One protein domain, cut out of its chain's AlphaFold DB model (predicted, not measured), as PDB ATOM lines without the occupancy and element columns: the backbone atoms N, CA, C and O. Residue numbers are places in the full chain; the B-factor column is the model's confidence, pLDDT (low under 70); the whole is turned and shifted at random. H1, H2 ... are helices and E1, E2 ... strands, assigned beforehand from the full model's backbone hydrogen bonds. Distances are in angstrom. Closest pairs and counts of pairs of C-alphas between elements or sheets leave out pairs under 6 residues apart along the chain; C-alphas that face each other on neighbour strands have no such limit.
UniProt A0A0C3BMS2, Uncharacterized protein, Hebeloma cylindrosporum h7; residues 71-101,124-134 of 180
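This is residues 71 to 101 and 124 to 134 of the 180 residues of an uncharacterized protein of Hebeloma cylindrosporum h7 (UniProt A0A0C3BMS2). One long helix, H1, makes most of a rod, and a small loop ending in strand E1 lies beyond its far end; residues 71 to 95 stick out free. The printed part has 42 residues, with one named helix and then one named strand, mostly helix by class. It is extended, with a radius of gyration of the C-alphas of 17.5 A and spans of 60 by 16 by 7 A.

H1, residues 71 to 96, has 20 of 22 O i to N i+4 pairs within hydrogen-bond range and is apart from E1, residues 131 to 134. E1 pairs with no named strand, but its residues 131 to 132 pair with residues 124 to 125, antiparallel.

H1 is 37.7 A long, from C-alpha 71 at (51.208, -46.764, 67.724) to C-alpha 96 at (85.773, -59.944, 60.671). E1 ends at C-alpha 134, (104.549, -68.085, 51.812).

The C-alphas of Lys 71 and Arg 134, the two farthest apart, are 59.6 A apart. The link from H1 to E1 runs across the cut: residues 102 to 123 are not printed, and C-alphas 101 and 124 are 13.8 A apart. Residues 92 to 99 and residue 134 of the model have pLDDT under 70.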
ATOM      1  N   LYS A  71      50.577 -46.886  69.048       93.94
ATOM      2  CA  LYS A  71      51.208 -46.764  67.724       93.94
ATOM      3  C   LYS A  71      52.590 -46.126  67.835       93.94
ATOM      4  O   LYS A  71      53.510 -46.553  67.147       93.94
ATOM      5  N   ARG A  72      52.756 -45.152  68.736       94.62
ATOM      6  CA  ARG A  72      54.056 -44.519  69.007       94.62
ATOM      7  C   ARG A  72      55.035 -45.509  69.639       94.62
ATOM      8  O   ARG A  72      56.168 -45.598  69.188       94.62
ATOM      9  N   ILE A  73      54.585 -46.295  70.622       97.69
ATOM     10  CA  ILE A  73      55.409 -47.337  71.260       97.69
ATOM     11  C   ILE A  73      55.816 -48.403  70.239       97.69
ATOM     12  O   ILE A  73      56.985 -48.778  70.195       97.69
ATOM     13  N   SER A  74      54.885 -48.848  69.388       96.94
ATOM     14  CA  SER A  74      55.170 -49.799  68.307       96.94
ATOM     15  C   SER A  74      56.170 -49.239  67.298       96.94
ATOM     16  O   SER A  74      57.045 -49.968  66.845       96.94
ATOM     17  N   LEU A  75      56.061 -47.955  66.945       95.88
ATOM     18  CA  LEU A  75      56.998 -47.301  66.034       95.88
ATOM     19  C   LEU A  75      58.394 -47.198  66.659       95.88
ATOM     20  O   LEU A  75      59.380 -47.526  66.009       95.88
ATOM     21  N   LEU A  76      58.482 -46.805  67.931       97.31
ATOM     22  CA  LEU A  76      59.752 -46.723  68.656       97.31
ATOM     23  C   LEU A  76      60.413 -48.095  68.799       97.31
ATOM     24  O   LEU A  76      61.598 -48.232  68.510       97.31
ATOM     25  N   THR A  77      59.656 -49.128  69.177       97.75
ATOM     26  CA  THR A  77      60.187 -50.501  69.240       97.75
ATOM     27  C   THR A  77      60.617 -51.002  67.869       97.75
ATOM     28  O   THR A  77      61.657 -51.644  67.777       97.75
ATOM     29  N   PHE A  78      59.891 -50.667  66.799       97.81
ATOM     30  CA  PHE A  78      60.304 -50.996  65.437       97.81
ATOM     31  C   PHE A  78      61.626 -50.315  65.055       97.81
ATOM     32  O   PHE A  78      62.529 -50.979  64.559       97.81
ATOM     33  N   ILE A  79      61.794 -49.024  65.349       98.06
ATOM     34  CA  ILE A  79      63.050 -48.300  65.088       98.06
ATOM     35  C   ILE A  79      64.215 -48.913  65.879       98.06
ATOM     36  O   ILE A  79      65.283 -49.157  65.319       98.06
ATOM     37  N   VAL A  80      64.010 -49.215  67.165       98.00
ATOM     38  CA  VAL A  80      65.022 -49.870  68.009       98.00
ATOM     39  C   VAL A  80      65.356 -51.268  67.485       98.00
ATOM     40  O   VAL A  80      66.526 -51.636  67.452       98.00
ATOM     41  N   LEU A  81      64.363 -52.031  67.020       97.69
ATOM     42  CA  LEU A  81      64.568 -53.334  66.387       97.69
ATOM     43  C   LEU A  81      65.427 -53.207  65.121       97.69
ATOM     44  O   LEU A  81      66.353 -53.991  64.937       97.69
ATOM     45  N   LEU A  82      65.157 -52.214  64.269       97.06
ATOM     46  CA  LEU A  82      65.946 -51.962  63.059       97.06
ATOM     47  C   LEU A  82      67.399 -51.622  63.400       97.06
ATOM     48  O   LEU A  82      68.316 -52.165  62.786       97.06
ATOM     49  N   LEU A  83      67.613 -50.774  64.408       96.56
ATOM     50  CA  LEU A  83      68.950 -50.459  64.910       96.56
ATOM     51  C   LEU A  83      69.638 -51.692  65.498       96.56
ATOM     52  O   LEU A  83      70.815 -51.907  65.228       96.56
ATOM     53  N   PHE A  84      68.916 -52.526  66.247       95.62
ATOM     54  CA  PHE A  84      69.444 -53.763  66.818       95.62
ATOM     55  C   PHE A  84      69.881 -54.750  65.730       95.62
ATOM     56  O   PHE A  84      70.998 -55.254  65.781       95.62
ATOM     57  N   VAL A  85      69.045 -54.981  64.712       95.75
ATOM     58  CA  VAL A  85      69.380 -55.850  63.570       95.75
ATOM     59  C   VAL A  85      70.564 -55.282  62.791       95.75
ATOM     60  O   VAL A  85      71.513 -56.009  62.502       95.75
ATOM     61  N   GLY A  86      70.552 -53.978  62.502       93.19
ATOM     62  CA  GLY A  86      71.659 -53.303  61.831       93.19
ATOM     63  C   GLY A  86      72.966 -53.417  62.617       93.19
ATOM     64  O   GLY A  86      74.000 -53.744  62.042       93.19
ATOM     65  N   PHE A  87      72.923 -53.217  63.935       92.25
ATOM     66  CA  PHE A  87      74.082 -53.351  64.813       92.25
ATOM     67  C   PHE A  87      74.579 -54.795  64.892       92.25
ATOM     68  O   PHE A  87      75.782 -55.019  64.811       92.25
ATOM     69  N   HIS A  88      73.679 -55.774  64.973       91.25
ATOM     70  CA  HIS A  88      74.037 -57.190  65.006       91.25
ATOM     71  C   HIS A  88      74.722 -57.633  63.707       91.25
ATOM     72  O   HIS A  88      75.748 -58.303  63.753       91.25
ATOM     73  N   MET A  89      74.213 -57.208  62.545       88.88
ATOM     74  CA  MET A  89      74.866 -57.489  61.259       88.88
ATOM     75  C   MET A  89      76.214 -56.771  61.136       88.88
ATOM     76  O   MET A  89      77.167 -57.316  60.585       88.88
ATOM     77  N   ARG A  90      76.319 -55.539  61.648       84.56
ATOM     78  CA  ARG A  90      77.569 -54.769  61.605       84.56
ATOM     79  C   ARG A  90      78.614 -55.319  62.580       84.56
ATOM     80  O   ARG A  90      79.795 -55.264  62.258       84.56
ATOM     81  N   GLY A  91      78.197 -55.876  63.718       76.88
ATOM     82  CA  GLY A  91      79.060 -56.524  64.706       76.88
ATOM     83  C   GLY A  91      79.901 -57.641  64.096       76.88
ATOM     84  O   GLY A  91      81.119 -57.620  64.245       76.88
ATOM     85  N   ASP A  92      79.283 -58.516  63.301       68.56
ATOM     86  CA  ASP A  92      79.983 -59.601  62.597       68.56
ATOM     87  C   ASP A  92      80.992 -59.067  61.562       68.56
ATOM     88  O   ASP A  92      82.090 -59.604  61.407       68.56
ATOM     89  N   LEU A  93      80.666 -57.964  60.875       65.62
ATOM     90  CA  LEU A  93      81.586 -57.310  59.932       65.62
ATOM     91  C   LEU A  93      82.759 -56.615  60.641       65.62
ATOM     92  O   LEU A  93      83.877 -56.613  60.124       65.62
ATOM     93  N   LEU A  94      82.527 -56.003  61.804       67.19
ATOM     94  CA  LEU A  94      83.592 -55.413  62.619       67.19
ATOM     95  C   LEU A  94      84.461 -56.499  63.262       67.19
ATOM     96  O   LEU A  94      85.671 -56.321  63.379       67.19
ATOM     97  N   GLU A  95      83.876 -57.633  63.634       67.12
ATOM     98  CA  GLU A  95      84.604 -58.787  64.149       67.12
ATOM     99  C   GLU A  95      85.428 -59.481  63.059       67.12
ATOM    100  O   GLU A  95      86.561 -59.872  63.319       67.12
ATOM    101  N   ALA A  96      84.960 -59.510  61.809       63.56
ATOM    102  CA  ALA A  96      85.773 -59.944  60.671       63.56
ATOM    103  C   ALA A  96      87.008 -59.047  60.431       63.56
ATOM    104  O   ALA A  96      88.005 -59.507  59.876       63.56
ATOM    105  N   LYS A  97      86.969 -57.779  60.870       64.06
ATOM    106  CA  LYS A  97      88.132 -56.873  60.883       64.06
ATOM    107  C   LYS A  97      88.999 -57.020  62.135       64.06
ATOM    108  O   LYS A  97      90.089 -56.445  62.181       64.06
ATOM    109  N   ARG A  98      88.558 -57.755  63.166       68.12
ATOM    110  CA  ARG A  98      89.411 -58.035  64.324       68.12
ATOM    111  C   ARG A  98      90.558 -58.928  63.874       68.12
ATOM    112  O   ARG A  98      90.368 -59.916  63.170       68.12
ATOM    113  N   LYS A  99      91.761 -58.509  64.269       67.88
ATOM    114  CA  LYS A  99      93.054 -59.064  63.859       67.88
ATOM    115  C   LYS A  99      92.989 -60.599  63.825       67.88
ATOM    116  O   LYS A  99      92.602 -61.190  64.838       67.88
ATOM    117  N   PRO A 100      93.353 -61.247  62.702       72.62
ATOM    118  CA  PRO A 100      93.278 -62.696  62.597       72.62
ATOM    119  C   PRO A 100      94.101 -63.314  63.727       72.62
ATOM    120  O   PRO A 100      95.263 -62.955  63.922       72.62
ATOM    121  N   LYS A 101      93.487 -64.216  64.503       75.25
ATOM    122  CA  LYS A 101      94.154 -64.898  65.615       75.25
ATOM    123  C   LYS A 101      95.362 -65.647  65.058       75.25
ATOM    124  O   LYS A 101      95.203 -66.668  64.390       75.25
ATOM    125  N   GLU A 124     101.935 -63.571  54.969       76.19
ATOM    126  CA  GLU A 124     101.482 -62.439  54.167       76.19
ATOM    127  C   GLU A 124      99.986 -62.218  54.410       76.19
ATOM    128  O   GLU A 124      99.166 -63.124  54.234       76.19
ATOM    129  N   THR A 125      99.607 -61.007  54.804       77.12
ATOM    130  CA  THR A 125      98.205 -60.582  54.802       77.12
ATOM    131  C   THR A 125      97.803 -60.208  53.382       77.12
ATOM    132  O   THR A 125      98.361 -59.279  52.801       77.12
ATOM    133  N   LEU A 126      96.830 -60.915  52.811       75.25
ATOM    134  CA  LEU A 126      96.265 -60.544  51.517       75.25
ATOM    135  C   LEU A 126      95.352 -59.329  51.634       75.25
ATOM    136  O   LEU A 126      94.822 -59.044  52.706       75.25
ATOM    137  N   LYS A 127      95.089 -58.687  50.489       77.38
ATOM    138  CA  LYS A 127      94.116 -57.587  50.353       77.38
ATOM    139  C   LYS A 127      92.718 -57.954  50.884       77.38
ATOM    140  O   LYS A 127      91.985 -57.083  51.329       77.38
ATOM    141  N   ASP A 128      92.402 -59.249  50.927       75.00
ATOM    142  CA  ASP A 128      91.147 -59.802  51.453       75.00
ATOM    143  C   ASP A 128      91.149 -60.013  52.985       75.00
ATOM    144  O   ASP A 128      90.243 -60.643  53.526       75.00
ATOM    145  N   GLY A 129      92.206 -59.600  53.695       70.00
ATOM    146  CA  GLY A 129      92.381 -59.819  55.138       70.00
ATOM    147  C   GLY A 129      92.727 -61.263  55.531       70.00
ATOM    148  O   GLY A 129      92.905 -61.575  56.708       70.00
ATOM    149  N   ARG A 130      92.846 -62.167  54.554       74.00
ATOM    150  CA  ARG A 130      93.228 -63.569  54.775       74.00
ATOM    151  C   ARG A 130      94.744 -63.690  54.925       74.00
ATOM    152  O   ARG A 130      95.492 -63.110  54.143       74.00
ATOM    153  N   LEU A 131      95.199 -64.495  55.883       70.44
ATOM    154  CA  LEU A 131      96.617 -64.827  56.044       70.44
ATOM    155  C   LEU A 131      97.006 -65.933  55.054       70.44
ATOM    156  O   LEU A 131      96.467 -67.039  55.116       70.44
ATOM    157  N   ARG A 132      97.953 -65.657  54.153       73.75
ATOM    158  CA  ARG A 132      98.654 -66.678  53.365       73.75
ATOM    159  C   ARG A 132     100.039 -66.909  53.952       73.75
ATOM    160  O   ARG A 132     100.766 -65.978  54.264       73.75
ATOM    161  N   LEU A 133     100.417 -68.173  54.080       70.88
ATOM    162  CA  LEU A 133     101.773 -68.569  54.446       70.88
ATOM    163  C   LEU A 133     102.579 -68.727  53.153       70.88
ATOM    164  O   LEU A 133     102.254 -69.597  52.344       70.88
ATOM    165  N   ARG A 134     103.603 -67.894  52.927       63.41
ATOM    166  CA  ARG A 134     104.549 -68.085  51.812       63.41
ATOM    167  C   ARG A 134     105.752 -68.892  52.300       63.41
ATOM    168  O   ARG A 134     106.275 -68.640  53.379       63.41
TER     169      ARG A 134